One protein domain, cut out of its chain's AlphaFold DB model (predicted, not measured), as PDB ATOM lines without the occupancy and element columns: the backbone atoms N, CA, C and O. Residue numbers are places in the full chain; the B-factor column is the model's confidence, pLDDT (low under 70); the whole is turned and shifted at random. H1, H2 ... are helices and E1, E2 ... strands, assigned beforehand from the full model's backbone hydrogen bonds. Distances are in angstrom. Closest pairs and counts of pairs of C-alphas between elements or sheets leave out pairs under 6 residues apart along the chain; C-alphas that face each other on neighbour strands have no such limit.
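AT A GLANCE: This is residues 606 to 757 of the 1267 residues of an uncharacterized protein of Euryarchaeota archaeon (UniProt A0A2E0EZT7). With little regular structure, the chain winds in stacked turns between two parallel sheets face to face, H1 and H2 at one end. Under half of the 152 printed residues are in named elements, mostly strand, in order H1 E1 E2 H2 E3 to E11; the sheets run E1 E3 E5 E7 E9 E11 and E2 E4 E6 E8. It is compact, radius of gyration of the C-alphas 14.6 A, spanning 42 by 36 by 28 A.

HOW THE PARTS SIT: Start at H1, residues 613 to 616, which touches H2, residues 642 to 648; C-alphas 616 and 644 are closest, 5.7 A. In H2 every O i to N i+4 pair is within hydrogen-bond range. E7, residues 702 to 707, is parallel to neighbour E9, residues 728 to 733; N 705 and O 730 are within range, 2.8 A.

IN THESE COORDINATES: Find C-alpha 613 at (418.862, 198.241, 491.186). E10, residues 737 to 741, pairs with no named strand; E11, residues 751 to 754, ends at (421.256, 224.147, 473.312).

THE WHOLE: The printed part has no cut; link E7 to E8 is long; 44 residues have pLDDT under 70.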
ATOM      1  N   ALA A 606     410.514 213.223 502.994       64.25
ATOM      2  CA  ALA A 606     411.435 214.260 503.474       64.25
ATOM      3  C   ALA A 606     412.836 213.759 503.911       64.25
ATOM      4  O   ALA A 606     413.570 214.479 504.599       64.25
ATOM      5  N   THR A 607     413.193 212.500 503.640       69.00
ATOM      6  CA  THR A 607     414.434 211.876 504.141       69.00
ATOM      7  C   THR A 607     415.423 211.565 503.014       69.00
ATOM      8  O   THR A 607     415.146 211.847 501.856       69.00
ATOM      9  N   THR A 608     416.621 211.067 503.343       77.12
ATOM     10  CA  THR A 608     417.608 210.624 502.342       77.12
ATOM     11  C   THR A 608     417.005 209.522 501.475       77.12
ATOM     12  O   THR A 608     416.806 208.404 501.956       77.12
ATOM     13  N   LEU A 609     416.772 209.821 500.198       82.12
ATOM     14  CA  LEU A 609     416.331 208.839 499.222       82.12
ATOM     15  C   LEU A 609     417.541 208.018 498.779       82.12
ATOM     16  O   LEU A 609     418.548 208.532 498.311       82.12
ATOM     17  N   THR A 610     417.485 206.710 498.957       86.62
ATOM     18  CA  THR A 610     418.439 205.789 498.335       86.62
ATOM     19  C   THR A 610     417.607 204.708 497.697       86.62
ATOM     20  O   THR A 610     416.736 204.192 498.380       86.62
ATOM     21  N   ILE A 611     417.867 204.334 496.453       85.25
ATOM     22  CA  ILE A 611     417.215 203.241 495.733       85.25
ATOM     23  C   ILE A 611     418.298 202.459 494.991       85.25
ATOM     24  O   ILE A 611     419.211 203.037 494.404       85.25
ATOM     25  N   THR A 612     418.223 201.137 495.050       88.44
ATOM     26  CA  THR A 612     419.192 200.225 494.439       88.44
ATOM     27  C   THR A 612     418.558 199.443 493.295       88.44
ATOM     28  O   THR A 612     417.354 199.205 493.295       88.44
ATOM     29  N   ALA A 613     419.372 198.962 492.353       84.88
ATOM     30  CA  ALA A 613     418.862 198.241 491.186       84.88
ATOM     31  C   ALA A 613     417.903 197.074 491.526       84.88
ATOM     32  O   ALA A 613     416.865 196.997 490.877       84.88
ATOM     33  N   PRO A 614     418.157 196.219 492.548       84.62
ATOM     34  CA  PRO A 614     417.227 195.146 492.922       84.62
ATOM     35  C   PRO A 614     415.848 195.622 493.391       84.62
ATOM     36  O   PRO A 614     414.891 194.862 493.307       84.62
ATOM     37  N   GLU A 615     415.749 196.843 493.919       84.88
ATOM     38  CA  GLU A 615     414.476 197.435 494.361       84.88
ATOM     39  C   GLU A 615     413.641 197.896 493.164       84.88
ATOM     40  O   GLU A 615     412.420 197.858 493.221       84.88
ATOM     41  N   MET A 616     414.290 198.221 492.045       83.88
ATOM     42  CA  MET A 616     413.631 198.674 490.819       83.88
ATOM     43  C   MET A 616     413.285 197.536 489.846       83.88
ATOM     44  O   MET A 616     412.617 197.767 488.845       83.88
ATOM     45  N   GLU A 617     413.727 196.295 490.089       81.31
ATOM     46  CA  GLU A 617     413.497 195.178 489.149       81.31
ATOM     47  C   GLU A 617     412.019 194.761 489.033       81.31
ATOM     48  O   GLU A 617     411.631 194.186 488.012       81.31
ATOM     49  N   ALA A 618     411.212 195.040 490.062       80.06
ATOM     50  CA  ALA A 618     409.794 194.677 490.143       80.06
ATOM     51  C   ALA A 618     408.839 195.746 489.576       80.06
ATOM     52  O   ALA A 618     407.626 195.617 489.733       80.06
ATOM     53  N   ILE A 619     409.388 196.779 488.933       88.25
ATOM     54  CA  ILE A 619     408.645 197.920 488.396       88.25
ATOM     55  C   ILE A 619     408.615 197.832 486.870       88.25
ATOM     56  O   ILE A 619     409.654 197.605 486.238       88.25
ATOM     57  N   SER A 620     407.438 198.025 486.284       92.31
ATOM     58  CA  SER A 620     407.202 198.094 484.839       92.31
ATOM     59  C   SER A 620     406.285 199.261 484.470       92.31
ATOM     60  O   SER A 620     405.595 199.806 485.327       92.31
ATOM     61  N   GLY A 621     406.285 199.638 483.187       92.56
ATOM     62  CA  GLY A 621     405.444 200.707 482.647       92.56
ATOM     63  C   GLY A 621     405.627 202.069 483.321       92.56
ATOM     64  O   GLY A 621     404.642 202.751 483.499       92.56
ATOM     65  N   ILE A 622     406.830 202.422 483.782       93.81
ATOM     66  CA  ILE A 622     407.178 203.730 484.350       93.81
ATOM     67  C   ILE A 622     408.172 204.428 483.422       93.81
ATOM     68  O   ILE A 622     409.282 203.938 483.180       93.81
ATOM     69  N   GLU A 623     407.810 205.624 482.961       95.06
ATOM     70  CA  GLU A 623     408.649 206.461 482.099       95.06
ATOM     71  C   GLU A 623     409.318 207.604 482.863       95.06
ATOM     72  O   GLU A 623     410.367 208.091 482.429       95.06
ATOM     73  N   ILE A 624     408.727 208.036 483.983       94.50
ATOM     74  CA  ILE A 624     409.205 209.165 484.784       94.50
ATOM     75  C   ILE A 624     409.424 208.721 486.232       94.50
ATOM     76  O   ILE A 624     408.533 208.181 486.880       94.50
ATOM     77  N   ILE A 625     410.611 208.998 486.762       92.50
ATOM     78  CA  ILE A 625     410.901 208.938 488.194       92.50
ATOM     79  C   ILE A 625     410.980 210.376 488.699       92.50
ATOM     80  O   ILE A 625     411.914 211.100 488.358       92.50
ATOM     81  N   ASP A 626     410.004 210.784 489.505       90.94
ATOM     82  CA  ASP A 626     409.970 212.106 490.128       90.94
ATOM     83  C   ASP A 626     410.579 212.030 491.535       90.94
ATOM     84  O   ASP A 626     410.007 211.454 492.464       90.94
ATOM     85  N   ALA A 627     411.768 212.612 491.672       83.88
ATOM     86  CA  ALA A 627     412.507 212.759 492.918       83.88
ATOM     87  C   ALA A 627     412.599 214.231 493.376       83.88
ATOM     88  O   ALA A 627     413.363 214.539 494.289       83.88
ATOM     89  N   SER A 628     411.818 215.139 492.778       75.81
ATOM     90  CA  SER A 628     411.881 216.584 493.036       75.81
ATOM     91  C   SER A 628     411.377 216.999 494.425       75.81
ATOM     92  O   SER A 628     411.738 218.060 494.928       75.81
ATOM     93  N   ASN A 629     410.544 216.178 495.074       64.38
ATOM     94  CA  ASN A 629     409.795 216.562 496.278       64.38
ATOM     95  C   ASN A 629     410.456 216.124 497.603       64.38
ATOM     96  O   ASN A 629     409.805 216.074 498.652       64.38
ATOM     97  N   THR A 630     411.754 215.799 497.595       60.56
ATOM     98  CA  THR A 630     412.481 215.434 498.819       60.56
ATOM     99  C   THR A 630     412.772 216.682 499.654       60.56
ATOM    100  O   THR A 630     413.738 217.403 499.421       60.56
ATOM    101  N   THR A 631     411.938 216.982 500.652       54.22
ATOM    102  CA  THR A 631     412.125 218.203 501.453       54.22
ATOM    103  C   THR A 631     413.384 218.111 502.335       54.22
ATOM    104  O   THR A 631     413.378 217.417 503.354       54.22
ATOM    105  N   GLY A 632     414.449 218.846 501.996       56.25
ATOM    106  CA  GLY A 632     415.668 219.000 502.809       56.25
ATOM    107  C   GLY A 632     416.973 218.837 502.017       56.25
ATOM    108  O   GLY A 632     416.980 218.288 500.930       56.25
ATOM    109  N   ALA A 633     418.107 219.282 502.576       54.53
ATOM    110  CA  ALA A 633     419.445 219.162 501.964       54.53
ATOM    111  C   ALA A 633     420.025 217.726 502.028       54.53
ATOM    112  O   ALA A 633     421.187 217.532 502.387       54.53
ATOM    113  N   ASN A 634     419.193 216.706 501.810       67.00
ATOM    114  CA  ASN A 634     419.589 215.302 501.887       67.00
ATOM    115  C   ASN A 634     419.923 214.774 500.486       67.00
ATOM    116  O   ASN A 634     419.272 215.145 499.521       67.00
ATOM    117  N   GLN A 635     420.917 213.888 500.397       76.31
ATOM    118  CA  GLN A 635     421.313 213.252 499.139       76.31
ATOM    119  C   GLN A 635     420.231 212.287 498.626       76.31
ATOM    120  O   GLN A 635     419.733 211.463 499.399       76.31
ATOM    121  N   THR A 636     419.938 212.349 497.327       84.44
ATOM    122  CA  THR A 636     419.124 211.382 496.583       84.44
ATOM    123  C   THR A 636     420.037 210.471 495.774       84.44
ATOM    124  O   THR A 636     420.761 210.939 494.910       84.44
ATOM    125  N   THR A 637     420.000 209.164 496.019       88.94
ATOM    126  CA  THR A 637     420.819 208.162 495.321       88.94
ATOM    127  C   THR A 637     419.910 207.184 494.585       88.94
ATOM    128  O   THR A 637     419.187 206.434 495.236       88.94
ATOM    129  N   ILE A 638     419.963 207.134 493.255       90.62
ATOM    130  CA  ILE A 638     419.197 206.190 492.427       90.62
ATOM    131  C   ILE A 638     420.175 205.360 491.600       90.62
ATOM    132  O   ILE A 638     420.901 205.883 490.760       90.62
ATOM    133  N   THR A 639     420.188 204.046 491.820       92.12
ATOM    134  CA  THR A 639     420.938 203.101 490.986       92.12
ATOM    135  C   THR A 639     419.973 202.238 490.188       92.12
ATOM    136  O   THR A 639     419.181 201.503 490.781       92.12
ATOM    137  N   LEU A 640     420.069 202.269 488.859       91.38
ATOM    138  CA  LEU A 640     419.254 201.442 487.965       91.38
ATOM    139  C   LEU A 640     420.079 200.290 487.382       91.38
ATOM    140  O   LEU A 640     421.306 200.332 487.311       91.38
ATOM    141  N   GLY A 641     419.395 199.224 486.968       91.19
ATOM    142  CA  GLY A 641     420.018 198.062 486.337       91.19
ATOM    143  C   GLY A 641     419.252 197.602 485.101       91.19
ATOM    144  O   GLY A 641     418.108 197.993 484.883       91.19
ATOM    145  N   ASN A 642     419.859 196.705 484.317       90.62
ATOM    146  CA  ASN A 642     419.263 196.160 483.087       90.62
ATOM    147  C   ASN A 642     417.860 195.556 483.279       90.62
ATOM    148  O   ASN A 642     417.069 195.528 482.332       90.62
ATOM    149  N   GLY A 643     417.574 195.035 484.480       89.50
ATOM    150  CA  GLY A 643     416.271 194.481 484.841       89.50
ATOM    151  C   GLY A 643     415.153 195.514 484.723       89.50
ATOM    152  O   GLY A 643     414.166 195.231 484.057       89.50
ATOM    153  N   PHE A 644     415.361 196.729 485.244       90.25
ATOM    154  CA  PHE A 644     414.388 197.824 485.186       90.25
ATOM    155  C   PHE A 644     413.998 198.157 483.739       90.25
ATOM    156  O   PHE A 644     412.828 198.072 483.383       90.25
ATOM    157  N   PHE A 645     414.966 198.410 482.855       90.75
ATOM    158  CA  PHE A 645     414.687 198.697 481.438       90.75
ATOM    159  C   PHE A 645     414.042 197.515 480.696       90.75
ATOM    160  O   PHE A 645     413.196 197.704 479.826       90.75
ATOM    161  N   THR A 646     414.402 196.276 481.055       89.94
ATOM    162  CA  THR A 646     413.783 195.081 480.456       89.94
ATOM    163  C   THR A 646     412.319 194.935 480.870       89.94
ATOM    164  O   THR A 646     411.493 194.597 480.024       89.94
ATOM    165  N   SER A 647     412.005 195.175 482.147       86.31
ATOM    166  CA  SER A 647     410.645 195.106 482.692       86.31
ATOM    167  C   SER A 647     409.763 196.242 482.168       86.31
ATOM    168  O   SER A 647     408.616 195.994 481.814       86.31
ATOM    169  N   ASN A 648     410.304 197.461 482.054       85.62
ATOM    170  CA  ASN A 648     409.569 198.619 481.535       85.62
ATOM    171  C   ASN A 648     409.358 198.567 480.019       85.62
ATOM    172  O   ASN A 648     408.390 199.117 479.512       85.62
ATOM    173  N   GLY A 649     410.256 197.925 479.267       83.00
ATOM    174  CA  GLY A 649     410.209 197.947 477.802       83.00
ATOM    175  C   GLY A 649     410.586 199.303 477.184       83.00
ATOM    176  O   GLY A 649     410.632 199.411 475.956       83.00
ATOM    177  N   SER A 650     410.901 200.301 478.011       79.56
ATOM    178  CA  SER A 650     411.352 201.635 477.615       79.56
ATOM    179  C   SER A 650     412.850 201.642 477.311       79.56
ATOM    180  O   SER A 650     413.656 201.084 478.053       79.56
ATOM    181  N   SER A 651     413.240 202.280 476.205       85.81
ATOM    182  CA  SER A 651     414.653 202.468 475.835       85.81
ATOM    183  C   SER A 651     415.296 203.669 476.527       85.81
ATOM    184  O   SER A 651     416.515 203.801 476.504       85.81
ATOM    185  N   SER A 652     414.484 204.552 477.104       91.56
ATOM    186  CA  SER A 652     414.912 205.730 477.848       91.56
ATOM    187  C   SER A 652     413.902 206.024 478.952       91.56
ATOM    188  O   SER A 652     412.709 205.787 478.756       91.56
ATOM    189  N   ILE A 653     414.378 206.511 480.093       94.25
ATOM    190  CA  ILE A 653     413.552 206.948 481.223       94.25
ATOM    191  C   ILE A 653     413.950 208.357 481.647       94.25
ATOM    192  O   ILE A 653     415.110 208.746 481.521       94.25
ATOM    193  N   THR A 654     412.991 209.126 482.150       95.19
ATOM    194  CA  THR A 654     413.240 210.464 482.685       95.19
ATOM    195  C   THR A 654     413.372 210.401 484.199       95.19
ATOM    196  O   THR A 654     412.549 209.780 484.865       95.19
ATOM    197  N   ILE A 655     414.385 211.061 484.748       92.81
ATOM    198  CA  ILE A 655     414.511 211.313 486.182       92.81
ATOM    199  C   ILE A 655     414.402 212.818 486.388       92.81
ATOM    200  O   ILE A 655     415.252 213.576 485.914       92.81
ATOM    201  N   ASP A 656     413.352 213.242 487.082       88.81
ATOM    202  CA  ASP A 656     413.147 214.634 487.460       88.81
ATOM    203  C   ASP A 656     413.617 214.856 488.901       88.81
ATOM    204  O   ASP A 656     413.012 214.357 489.849       88.81
ATOM    205  N   GLY A 657     414.734 215.562 489.062       80.75
ATOM    206  CA  GLY A 657     415.266 215.996 490.353       80.75
ATOM    207  C   GLY A 657     415.059 217.490 490.616       80.75
ATOM    208  O   GLY A 657     415.612 218.012 491.579       80.75
ATOM    209  N   ASN A 658     414.312 218.211 489.775       73.31
ATOM    210  CA  ASN A 658     414.194 219.666 489.853       73.31
ATOM    211  C   ASN A 658     413.314 220.117 491.040       73.31
ATOM    212  O   ASN A 658     412.105 220.305 490.903       73.31
ATOM    213  N   ASP A 659     413.916 220.310 492.219       66.50
ATOM    214  CA  ASP A 659     413.209 220.769 493.423       66.50
ATOM    215  C   ASP A 659     412.774 222.243 493.307       66.50
ATOM    216  O   ASP A 659     413.562 223.188 493.413       66.50
ATOM    217  N   THR A 660     411.463 222.462 493.176       56.88
ATOM    218  CA  THR A 660     410.853 223.804 493.180       56.88
ATOM    219  C   THR A 660     411.006 224.563 494.509       56.88
ATOM    220  O   THR A 660     410.783 225.779 494.546       56.88
ATOM    221  N   ALA A 661     411.368 223.881 495.602       55.31
ATOM    222  CA  ALA A 661     411.539 224.445 496.938       55.31
ATOM    223  C   ALA A 661     412.948 225.000 497.221       55.31
ATOM    224  O   ALA A 661     413.188 225.455 498.343       55.31
ATOM    225  N   ASP A 662     413.834 225.055 496.219       53.53
ATOM    226  CA  ASP A 662     415.104 225.801 496.275       53.53
ATOM    227  C   ASP A 662     416.072 225.298 497.373       53.53
ATOM    228  O   ASP A 662     416.799 226.075 498.002       53.53
ATOM    229  N   ASN A 663     416.072 223.987 497.656       55.47
ATOM    230  CA  ASN A 663     416.994 223.367 498.611       55.47
ATOM    231  C   ASN A 663     418.216 222.800 497.872       55.47
ATOM    232  O   ASN A 663     418.059 222.160 496.846       55.47
ATOM    233  N   ALA A 664     419.434 222.986 498.392       59.69
ATOM    234  CA  ALA A 664     420.674 222.435 497.820       59.69
ATOM    235  C   ALA A 664     420.794 220.905 498.026       59.69
ATOM    236  O   ALA A 664     421.646 220.452 498.790       59.69
ATOM    237  N   ALA A 665     419.880 220.121 497.452       67.75
ATOM    238  CA  ALA A 665     419.884 218.663 497.529       67.75
ATOM    239  C   ALA A 665     420.797 218.059 496.448       67.75
ATOM    240  O   ALA A 665     420.662 218.399 495.277       67.75
ATOM    241  N   ASP A 666     421.699 217.163 496.857       79.06
ATOM    242  CA  ASP A 666     422.642 216.455 495.981       79.06
ATOM    243  C   ASP A 666     421.966 215.228 495.342       79.06
ATOM    244  O   ASP A 666     421.464 214.367 496.072       79.06
ATOM    245  N   HIS A 667     422.009 215.072 494.018       84.56
ATOM    246  CA  HIS A 667     421.547 213.858 493.334       84.56
ATOM    247  C   HIS A 667     422.717 212.983 492.882       84.56
ATOM    248  O   HIS A 667     423.701 213.452 492.329       84.56
ATOM    249  N   TYR A 668     422.600 211.675 493.065       89.81
ATOM    250  CA  TYR A 668     423.535 210.670 492.582       89.81
ATOM    251  C   TYR A 668     422.759 209.621 491.790       89.81
ATOM    252  O   TYR A 668     422.062 208.777 492.354       89.81
ATOM    253  N   ILE A 669     422.880 209.675 490.472       92.56
ATOM    254  CA  ILE A 669     422.224 208.784 489.524       92.56
ATOM    255  C   ILE A 669     423.287 207.860 488.921       92.56
ATOM    256  O   ILE A 669     424.271 208.331 488.354       92.56
ATOM    257  N   ASP A 670     423.111 206.545 489.055       93.38
ATOM    258  CA  ASP A 670     424.081 205.545 488.589       93.38
ATOM    259  C   ASP A 670     423.427 204.458 487.729       93.38
ATOM    260  O   ASP A 670     422.658 203.615 488.198       93.38
ATOM    261  N   LEU A 671     423.770 204.498 486.448       93.56
ATOM    262  CA  LEU A 671     423.417 203.575 485.380       93.56
ATOM    263  C   LEU A 671     424.659 202.869 484.816       93.56
ATOM    264  O   LEU A 671     424.550 202.172 483.814       93.56
ATOM    265  N   SER A 672     425.823 202.938 485.468       90.62
ATOM    266  CA  SER A 672     427.094 202.398 484.939       90.62
ATOM    267  C   SER A 672     427.084 200.895 484.612       90.62
ATOM    268  O   SER A 672     427.953 200.390 483.898       90.62
ATOM    269  N   SER A 673     426.104 200.149 485.132       91.00
ATOM    270  CA  SER A 673     425.890 198.724 484.834       91.00
ATOM    271  C   SER A 673     424.847 198.445 483.740       91.00
ATOM    272  O   SER A 673     424.656 197.285 483.357       91.00
ATOM    273  N   VAL A 674     424.162 199.484 483.257       92.69
ATOM    274  CA  VAL A 674     423.075 199.424 482.279       92.69
ATOM    275  C   VAL A 674     423.650 199.369 480.866       92.69
ATOM    276  O   VAL A 674     424.518 200.148 480.493       92.69
ATOM    277  N   THR A 675     423.155 198.433 480.060       92.81
ATOM    278  CA  THR A 675     423.590 198.210 478.672       92.81
ATOM    279  C   THR A 675     422.437 198.197 477.664       92.81
ATOM    280  O   THR A 675     422.628 197.838 476.504       92.81
ATOM    281  N   ASN A 676     421.204 198.434 478.116       91.06
ATOM    282  CA  ASN A 676     419.977 198.257 477.330       91.06
ATOM    283  C   ASN A 676     418.982 199.420 477.469       91.06
ATOM    284  O   ASN A 676     417.816 199.246 477.120       91.06
ATOM    285  N   GLY A 677     419.425 200.569 477.967       91.44
ATOM    286  CA  GLY A 677     418.586 201.743 478.158       91.44
ATOM    287  C   GLY A 677     419.414 202.990 478.427       91.44
ATOM    288  O   GLY A 677     420.617 202.882 478.662       91.44
ATOM    289  N   ALA A 678     418.748 204.137 478.363       93.69
ATOM    290  CA  ALA A 678     419.310 205.460 478.586       93.69
ATOM    291  C   ALA A 678     418.506 206.247 479.635       93.69
ATOM    292  O   ALA A 678     417.374 205.883 479.967       93.69
ATOM    293  N   VAL A 679     419.045 207.362 480.115       94.88
ATOM    294  CA  VAL A 679     418.378 208.280 481.040       94.88
ATOM    295  C   VAL A 679     418.382 209.711 480.526       94.88
ATOM    296  O   VAL A 679     419.353 210.181 479.945       94.88
ATOM    297  N   ILE A 680     417.284 210.416 480.779       94.00
ATOM    298  CA  ILE A 680     417.197 211.870 480.692       94.00
ATOM    299  C   ILE A 680     417.099 212.393 482.121       94.00
ATOM    300  O   ILE A 680     416.117 212.114 482.805       94.00
ATOM    301  N   PHE A 681     418.101 213.127 482.588       92.19
ATOM    302  CA  PHE A 681     418.157 213.606 483.965       92.19
ATOM    303  C   PHE A 681     418.026 215.129 484.038       92.19
ATOM    304  O   PHE A 681     418.790 215.853 483.398       92.19
ATOM    305  N   TYR A 682     417.079 215.603 484.848       87.12
ATOM    306  CA  TYR A 682     416.896 217.012 485.199       87.12
ATOM    307  C   TYR A 682     417.427 217.260 486.626       87.12
ATOM    308  O   TYR A 682     416.693 217.027 487.587       87.12
ATOM    309  N   PRO A 683     418.691 217.691 486.803       80.06
ATOM    310  CA  PRO A 683     419.251 218.035 488.109       80.06
ATOM    311  C   PRO A 683     418.634 219.305 488.708       80.06
ATOM    312  O   PRO A 683     418.098 220.167 488.002       80.06
ATOM    313  N   ASN A 684     418.795 219.471 490.021       71.31
ATOM    314  CA  ASN A 684     418.359 220.652 490.759       71.31
ATOM    315  C   ASN A 684     419.388 221.788 490.656       71.31
ATOM    316  O   ASN A 684     420.140 222.061 491.591       71.31
ATOM    317  N   ASN A 685     419.426 222.476 489.515       57.69
ATOM    318  CA  ASN A 685     420.520 223.408 489.233       57.69
ATOM    319  C   ASN A 685     420.190 224.901 489.457       57.69
ATOM    320  O   ASN A 685     420.790 225.789 488.847       57.69
ATOM    321  N   ALA A 686     419.219 225.210 490.325       55.19
ATOM    322  CA  ALA A 686     418.827 226.592 490.624       55.19
ATOM    323  C   ALA A 686     419.774 227.320 491.611       55.19
ATOM    324  O   ALA A 686     419.769 228.556 491.652       55.19
ATOM    325  N   GLN A 687     420.612 226.600 492.378       54.41
ATOM    326  CA  GLN A 687     421.496 227.161 493.418       54.41
ATOM    327  C   GLN A 687     422.959 226.723 493.266       54.41
ATOM    328  O   GLN A 687     423.270 225.546 493.135       54.41
ATOM    329  N   LEU A 688     423.881 227.684 493.413       52.78
ATOM    330  CA  LEU A 688     425.328 227.458 493.507       52.78
ATOM    331  C   LEU A 688     425.662 226.642 494.777       52.78
ATOM    332  O   LEU A 688     425.902 227.233 495.834       52.78
ATOM    333  N   GLY A 689     425.689 225.306 494.696       58.53
ATOM    334  CA  GLY A 689     426.198 224.456 495.781       58.53
ATOM    335  C   GLY A 689     425.640 223.038 495.924       58.53
ATOM    336  O   GLY A 689     426.185 222.323 496.763       58.53
ATOM    337  N   ALA A 690     424.606 222.640 495.174       69.62
ATOM    338  CA  ALA A 690     424.247 221.221 495.051       69.62
ATOM    339  C   ALA A 690     425.360 220.472 494.299       69.62
ATOM    340  O   ALA A 690     426.051 221.073 493.474       69.62
ATOM    341  N   VAL A 691     425.580 219.206 494.651       78.44
ATOM    342  CA  VAL A 691     426.534 218.310 493.991       78.44
ATOM    343  C   VAL A 691     425.756 217.204 493.296       78.44
ATOM    344  O   VAL A 691     425.386 216.210 493.923       78.44
ATOM    345  N   ASP A 692     425.527 217.370 491.997       83.12
ATOM    346  CA  ASP A 692     424.776 216.425 491.179       83.12
ATOM    347  C   ASP A 692     425.723 215.529 490.370       83.12
ATOM    348  O   ASP A 692     426.692 215.968 489.755       83.12
ATOM    349  N   SER A 693     425.474 214.224 490.392       87.62
ATOM    350  CA  SER A 693     426.274 213.206 489.719       87.62
ATOM    351  C   SER A 693     425.391 212.314 488.856       87.62
ATOM    352  O   SER A 693     424.474 211.678 489.370       87.62
ATOM    353  N   LEU A 694     425.714 212.205 487.572       91.75
ATOM    354  CA  LEU A 694     425.143 211.240 486.642       91.75
ATOM    355  C   LEU A 694     426.252 210.337 486.096       91.75
ATOM    356  O   LEU A 694     427.176 210.805 485.438       91.75
ATOM    357  N   TYR A 695     426.138 209.037 486.342       93.00
ATOM    358  CA  TYR A 695     426.926 208.000 485.683       93.00
ATOM    359  C   TYR A 695     426.001 207.239 484.737       93.00
ATOM    360  O   TYR A 695     425.217 206.416 485.193       93.00
ATOM    361  N   GLY A 696     426.071 207.523 483.444       92.25
ATOM    362  CA  GLY A 696     425.331 206.857 482.381       92.25
ATOM    363  C   GLY A 696     425.710 205.386 482.186       92.25
ATOM    364  O   GLY A 696     426.634 204.862 482.826       92.25
ATOM    365  N   GLY A 697     424.935 204.715 481.339       92.12
ATOM    366  CA  GLY A 697     425.121 203.337 480.895       92.12
ATOM    367  C   GLY A 697     425.754 203.281 479.507       92.12
ATOM    368  O   GLY A 697     426.557 204.124 479.162       92.12
ATOM    369  N   SER A 698     425.426 202.260 478.709       91.62
ATOM    370  CA  SER A 698     425.855 202.192 477.299       91.62
ATOM    371  C   SER A 698     424.837 202.793 476.308       91.62
ATOM    372  O   SER A 698     424.847 202.421 475.127       91.62
ATOM    373  N   GLY A 699     423.836 203.512 476.820       92.69
ATOM    374  CA  GLY A 699     422.768 204.144 476.044       92.69
ATOM    375  C   GLY A 699     423.135 205.580 475.675       92.69
ATOM    376  O   GLY A 699     424.216 206.031 476.000       92.69
ATOM    377  N   ASP A 700     422.242 206.288 474.986       93.50
ATOM    378  CA  ASP A 700     422.437 207.715 474.699       93.50
ATOM    379  C   ASP A 700     421.876 208.539 475.873       93.50
ATOM    380  O   ASP A 700     420.690 208.887 475.888       93.50
ATOM    381  N   ASP A 701     422.696 208.788 476.891       94.38
ATOM    382  CA  ASP A 701     422.290 209.451 478.127       94.38
ATOM    383  C   ASP A 701     422.299 210.978 477.982       94.38
ATOM    384  O   ASP A 701     423.134 211.575 477.302       94.38
ATOM    385  N   THR A 702     421.330 211.649 478.607       93.00
ATOM    386  CA  THR A 702     421.162 213.101 478.509       93.00
ATOM    387  C   THR A 702     421.082 213.754 479.882       93.00
ATOM    388  O   THR A 702     420.181 213.461 480.667       93.00
ATOM    389  N   LEU A 703     421.965 214.717 480.142       89.94
ATOM    390  CA  LEU A 703     421.864 215.635 481.276       89.94
ATOM    391  C   LEU A 703     421.227 216.948 480.811       89.94
ATOM    392  O   LEU A 703     421.755 217.582 479.899       89.94
ATOM    393  N   ILE A 704     420.117 217.377 481.419       86.25
ATOM    394  CA  ILE A 704     419.408 218.606 481.033       86.25
ATOM    395  C   ILE A 704     419.568 219.691 482.092       86.25
ATOM    396  O   ILE A 704     418.918 219.671 483.131       86.25
ATOM    397  N   LEU A 705     420.360 220.715 481.796       78.69
ATOM    398  CA  LEU A 705     420.506 221.875 482.669       78.69
ATOM    399  C   LEU A 705     419.394 222.888 482.398       78.69
ATOM    400  O   LEU A 705     419.371 223.520 481.341       78.69
ATOM    401  N   THR A 706     418.494 223.076 483.364       73.25
ATOM    402  CA  THR A 706     417.437 224.095 483.306       73.25
ATOM    403  C   THR A 706     417.721 225.260 484.252       73.25
ATOM    404  O   THR A 706     418.097 225.030 485.398       73.25
ATOM    405  N   GLY A 707     417.468 226.507 483.842       61.31
ATOM    406  CA  GLY A 707     417.408 227.608 484.811       61.31
ATOM    407  C   GLY A 707     416.952 228.964 484.272       61.31
ATOM    408  O   GLY A 707     416.989 229.253 483.077       61.31
ATOM    409  N   THR A 708     416.466 229.800 485.196       54.34
ATOM    410  CA  THR A 708     415.847 231.110 484.917       54.34
ATOM    411  C   THR A 708     416.704 232.302 485.363       54.34
ATOM    412  O   THR A 708     416.319 233.451 485.142       54.34
ATOM    413  N   THR A 709     417.839 232.065 486.031       52.03
ATOM    414  CA  THR A 709     418.770 233.094 486.529       52.03
ATOM    415  C   THR A 709     420.062 233.111 485.702       52.03
ATOM    416  O   THR A 709     420.377 232.163 484.996       52.03
ATOM    417  N   ALA A 710     420.799 234.226 485.738       47.53
ATOM    418  CA  ALA A 710     421.893 234.546 484.810       47.53
ATOM    419  C   ALA A 710     423.200 233.727 484.975       47.53
ATOM    420  O   ALA A 710     424.263 234.245 484.635       47.53
ATOM    421  N   ASN A 711     423.151 232.518 485.541       54.84
ATOM    422  CA  ASN A 711     424.317 231.642 485.662       54.84
ATOM    423  C   ASN A 711     423.905 230.175 485.898       54.84
ATOM    424  O   ASN A 711     424.056 229.656 487.002       54.84
ATOM    425  N   THR A 712     423.339 229.520 484.883       57.84
ATOM    426  CA  THR A 712     423.178 228.056 484.879       57.84
ATOM    427  C   THR A 712     424.531 227.419 484.549       57.84
ATOM    428  O   THR A 712     424.956 227.492 483.396       57.84
ATOM    429  N   SER A 713     425.202 226.838 485.546       62.91
ATOM    430  CA  SER A 713     426.519 226.189 485.430       62.91
ATOM    431  C   SER A 713     426.466 224.816 486.082       62.91
ATOM    432  O   SER A 713     425.797 224.669 487.099       62.91
ATOM    433  N   LEU A 714     427.224 223.844 485.573       67.81
ATOM    434  CA  LEU A 714     427.660 222.725 486.414       67.81
ATOM    435  C   LEU A 714     428.571 223.298 487.510       67.81
ATOM    436  O   LEU A 714     429.484 224.080 487.220       67.81
ATOM    437  N   GLY A 715     428.302 222.985 488.770       66.56
ATOM    438  CA  GLY A 715     429.211 223.254 489.871       66.56
ATOM    439  C   GLY A 715     430.524 222.492 489.682       66.56
ATOM    440  O   GLY A 715     430.575 221.429 489.076       66.56
ATOM    441  N   THR A 716     431.623 222.984 490.261       65.69
ATOM    442  CA  THR A 716     432.948 222.329 490.153       65.69
ATOM    443  C   THR A 716     433.022 220.938 490.804       65.69
ATOM    444  O   THR A 716     434.082 220.317 490.795       65.69
ATOM    445  N   ALA A 717     431.954 220.503 491.471       73.25
ATOM    446  CA  ALA A 717     431.841 219.203 492.121       73.25
ATOM    447  C   ALA A 717     430.842 218.268 491.417       73.25
ATOM    448  O   ALA A 717     430.807 217.093 491.778       73.25
ATOM    449  N   ASP A 718     430.067 218.767 490.448       81.38
ATOM    450  CA  ASP A 718     429.128 217.946 489.686       81.38
ATOM    451  C   ASP A 718     429.890 216.967 488.800       81.38
ATOM    452  O   ASP A 718     430.993 217.268 488.344       81.38
ATOM    453  N   VAL A 719     429.304 215.800 488.544       85.38
ATOM    454  CA  VAL A 719     429.895 214.756 487.702       85.38
ATOM    455  C   VAL A 719     428.898 214.350 486.629       85.38
ATOM    456  O   VAL A 719     427.760 214.011 486.934       85.38
ATOM    457  N   PHE A 720     429.332 214.309 485.375       88.50
ATOM    458  CA  PHE A 720     428.591 213.668 484.298       88.50
ATOM    459  C   PHE A 720     429.514 212.720 483.542       88.50
ATOM    460  O   PHE A 720     430.397 213.145 482.808       88.50
ATOM    461  N   ASN A 721     429.332 211.422 483.730       89.31
ATOM    462  CA  ASN A 721     430.015 210.410 482.941       89.31
ATOM    463  C   ASN A 721     428.992 209.719 482.041       89.31
ATOM    464  O   ASN A 721     428.192 208.960 482.572       89.31
ATOM    465  N   GLY A 722     429.014 209.957 480.729       87.31
ATOM    466  CA  GLY A 722     428.047 209.363 479.796       87.31
ATOM    467  C   GLY A 722     428.179 207.841 479.644       87.31
ATOM    468  O   GLY A 722     427.185 207.135 479.635       87.31
ATOM    469  N   ASN A 723     429.406 207.308 479.706       84.00
ATOM    470  CA  ASN A 723     429.736 205.882 479.540       84.00
ATOM    471  C   ASN A 723     429.357 205.229 478.191       84.00
ATOM    472  O   ASN A 723     429.274 204.005 478.099       84.00
ATOM    473  N   GLY A 724     429.374 205.967 477.091       84.06
ATOM    474  CA  GLY A 724     429.393 205.383 475.754       84.06
ATOM    475  C   GLY A 724     427.997 205.085 475.237       84.06
ATOM    476  O   GLY A 724     427.093 204.761 475.977       84.06
ATOM    477  N   GLY A 725     427.845 205.137 473.921       89.00
ATOM    478  CA  GLY A 725     426.611 205.684 473.368       89.00
ATOM    479  C   GLY A 725     426.965 207.039 472.769       89.00
ATOM    480  O   GLY A 725     428.137 207.276 472.463       89.00
ATOM    481  N   THR A 726     425.971 207.875 472.512       91.19
ATOM    482  CA  THR A 726     426.174 209.280 472.156       91.19
ATOM    483  C   THR A 726     425.532 210.158 473.218       91.19
ATOM    484  O   THR A 726     424.343 210.473 473.144       91.19
ATOM    485  N   ASP A 727     426.335 210.564 474.187       92.38
ATOM    486  CA  ASP A 727     425.847 211.209 475.397       92.38
ATOM    487  C   ASP A 727     425.766 212.729 475.221       92.38
ATOM    488  O   ASP A 727     426.597 213.356 474.555       92.38
ATOM    489  N   THR A 728     424.718 213.336 475.779       91.62
ATOM    490  CA  THR A 728     424.344 214.729 475.506       91.62
ATOM    491  C   THR A 728     424.220 215.554 476.781       91.62
ATOM    492  O   THR A 728     423.406 215.278 477.658       91.62
ATOM    493  N   LEU A 729     424.957 216.658 476.849       88.00
ATOM    494  CA  LEU A 729     424.658 217.764 477.746       88.00
ATOM    495  C   LEU A 729     423.695 218.727 477.044       88.00
ATOM    496  O   LEU A 729     424.083 219.468 476.143       88.00
ATOM    497  N   SER A 730     422.430 218.724 477.448       87.44
ATOM    498  CA  SER A 730     421.413 219.630 476.920       87.44
ATOM    499  C   SER A 730     421.210 220.815 477.858       87.44
ATOM    500  O   SER A 730     421.104 220.660 479.071       87.44
ATOM    501  N   ILE A 731     421.125 222.018 477.303       78.75
ATOM    502  CA  ILE A 731     420.965 223.251 478.074       78.75
ATOM    503  C   ILE A 731     419.647 223.918 477.677       78.75
ATOM    504  O   ILE A 731     419.404 224.172 476.501       78.75
ATOM    505  N   ILE A 732     418.806 224.231 478.664       77.06
ATOM    506  CA  ILE A 732     417.538 224.955 478.514       77.06
ATOM    507  C   ILE A 732     417.581 226.166 479.451       77.06
ATOM    508  O   ILE A 732     417.290 226.067 480.643       77.06
ATOM    509  N   SER A 733     417.937 227.337 478.930       71.00
ATOM    510  CA  SER A 733     418.013 228.559 479.738       71.00
ATOM    511  C   SER A 733     417.416 229.748 479.007       71.00
ATOM    512  O   SER A 733     417.595 229.903 477.802       71.00
ATOM    513  N   THR A 734     416.723 230.611 479.751       66.94
ATOM    514  CA  THR A 734     416.274 231.919 479.253       66.94
ATOM    515  C   THR A 734     417.274 233.039 479.564       66.94
ATOM    516  O   THR A 734     417.050 234.164 479.123       66.94
ATOM    517  N   GLY A 735     418.334 232.780 480.343       68.31
ATOM    518  CA  GLY A 735     419.333 233.762 480.796       68.31
ATOM    519  C   GLY A 735     420.751 233.485 480.278       68.31
ATOM    520  O   GLY A 735     420.940 232.662 479.392       68.31
ATOM    521  N   ASN A 736     421.761 234.182 480.822       68.62
ATOM    522  CA  ASN A 736     423.166 233.858 480.532       68.62
ATOM    523  C   ASN A 736     423.495 232.454 481.059       68.62
ATOM    524  O   ASN A 736     423.153 232.120 482.196       68.62
ATOM    525  N   VAL A 737     424.196 231.678 480.243       68.12
ATOM    526  CA  VAL A 737     424.705 230.348 480.565       68.12
ATOM    527  C   VAL A 737     426.221 230.451 480.612       68.12
ATOM    528  O   VAL A 737     426.843 230.863 479.639       68.12
ATOM    529  N   THR A 738     426.829 230.057 481.721       67.38
ATOM    530  CA  THR A 738     428.273 229.831 481.778       67.38
ATOM    531  C   THR A 738     428.446 228.407 482.257       67.38
ATOM    532  O   THR A 738     428.062 228.104 483.377       67.38
ATOM    533  N   ALA A 739     428.972 227.529 481.412       66.00
ATOM    534  CA  ALA A 739     429.280 226.159 481.781       66.00
ATOM    535  C   ALA A 739     430.753 225.901 481.476       66.00
ATOM    536  O   ALA A 739     431.188 225.956 480.327       66.00
ATOM    537  N   THR A 740     431.528 225.616 482.517       67.88
ATOM    538  CA  THR A 740     432.880 225.095 482.339       67.88
ATOM    539  C   THR A 740     432.787 223.579 482.215       67.88
ATOM    540  O   THR A 740     432.451 222.896 483.183       67.88
ATOM    541  N   LEU A 741     433.067 223.051 481.026       68.62
ATOM    542  CA  LEU A 741     433.188 221.620 480.779       68.62
ATOM    543  C   LEU A 741     434.576 221.171 481.221       68.62
ATOM    544  O   LEU A 741     435.535 221.168 480.452       68.62
ATOM    545  N   ASP A 742     434.704 220.846 482.501       69.00
ATOM    546  CA  ASP A 742     435.909 220.221 483.027       69.00
ATOM    547  C   ASP A 742     435.868 218.721 482.723       69.00
ATOM    548  O   ASP A 742     435.114 217.984 483.359       69.00
ATOM    549  N   PHE A 743     436.688 218.259 481.774       68.25
ATOM    550  CA  PHE A 743     436.759 216.841 481.398       68.25
ATOM    551  C   PHE A 743     437.280 215.912 482.513       68.25
ATOM    552  O   PHE A 743     437.280 214.700 482.342       68.25
ATOM    553  N   SER A 744     437.675 216.433 483.683       66.50
ATOM    554  CA  SER A 744     437.882 215.599 484.880       66.50
ATOM    555  C   SER A 744     436.577 215.203 485.592       66.50
ATOM    556  O   SER A 744     436.558 214.240 486.359       66.50
ATOM    557  N   ASN A 745     435.491 215.929 485.321       73.56
ATOM    558  CA  ASN A 745     434.166 215.742 485.908       73.56
ATOM    559  C   ASN A 745     433.097 215.406 484.854       73.56
ATOM    560  O   ASN A 745     432.124 214.725 485.170       73.56
ATOM    561  N   VAL A 746     433.275 215.861 483.611       79.19
ATOM    562  CA  VAL A 746     432.414 215.572 482.458       79.19
ATOM    563  C   VAL A 746     433.166 214.637 481.505       79.19
ATOM    564  O   VAL A 746     433.987 215.091 480.720       79.19
ATOM    565  N   THR A 747     432.936 213.327 481.585       82.00
ATOM    566  CA  THR A 747     433.700 212.298 480.842       82.00
ATOM    567  C   THR A 747     432.797 211.497 479.907       82.00
ATOM    568  O   THR A 747     431.640 211.257 480.237       82.00
ATOM    569  N   ASN A 748     433.315 211.049 478.754       84.75
ATOM    570  CA  ASN A 748     432.538 210.298 477.750       84.75
ATOM    571  C   ASN A 748     431.219 211.007 477.366       84.75
ATOM    572  O   ASN A 748     430.156 210.413 477.465       84.75
ATOM    573  N   VAL A 749     431.284 212.302 477.042       86.81
ATOM    574  CA  VAL A 749     430.134 213.091 476.575       86.81
ATOM    575  C   VAL A 749     430.459 213.629 475.193       86.81
ATOM    576  O   VAL A 749     431.425 214.373 475.045       86.81
ATOM    577  N   GLU A 750     429.670 213.271 474.183       90.44
ATOM    578  CA  GLU A 750     429.957 213.586 472.779       90.44
ATOM    579  C   GLU A 750     429.225 214.830 472.269       90.44
ATOM    580  O   GLU A 750     429.597 215.359 471.219       90.44
ATOM    581  N   GLN A 751     428.181 215.299 472.958       90.75
ATOM    582  CA  GLN A 751     427.398 216.447 472.505       90.75
ATOM    583  C   GLN A 751     427.113 217.455 473.619       90.75
ATOM    584  O   GLN A 751     426.724 217.092 474.725       90.75
ATOM    585  N   ALA A 752     427.204 218.739 473.283       88.06
ATOM    586  CA  ALA A 752     426.570 219.833 474.001       88.06
ATOM    587  C   ALA A 752     425.556 220.514 473.074       88.06
ATOM    588  O   ALA A 752     425.913 221.087 472.043       88.06
ATOM    589  N   VAL A 753     424.277 220.445 473.435       86.62
ATOM    590  CA  VAL A 753     423.178 220.974 472.620       86.62
ATOM    591  C   VAL A 753     422.424 222.026 473.409       86.62
ATOM    592  O   VAL A 753     421.990 221.804 474.537       86.62
ATOM    593  N   LEU A 754     422.208 223.179 472.794       78.75
ATOM    594  CA  LEU A 754     421.256 224.147 473.312       78.75
ATOM    595  C   LEU A 754     419.875 223.785 472.772       78.75
ATOM    596  O   LEU A 754     419.726 223.575 471.577       78.75
ATOM    597  N   SER A 755     418.869 223.659 473.633       72.25
ATOM    598  CA  SER A 755     417.536 223.165 473.244       72.25
ATOM    599  C   SER A 755     416.416 224.202 473.404       72.25
ATOM    600  O   SER A 755     415.263 223.916 473.078       72.25
ATOM    601  N   ALA A 756     416.745 225.435 473.812       68.25
ATOM    602  CA  ALA A 756     415.810 226.560 473.869       68.25
ATOM    603  C   ALA A 756     416.459 227.907 473.499       68.25
ATOM    604  O   ALA A 756     417.672 228.088 473.597       68.25
ATOM    605  N   ASP A 757     415.618 228.863 473.095       65.44
ATOM    606  CA  ASP A 757     415.997 230.246 472.791       65.44
ATOM    607  C   ASP A 757     416.516 230.960 474.055       65.44
ATOM    608  O   ASP A 757     415.743 231.477 474.866       65.44
TER     609      ASP A 757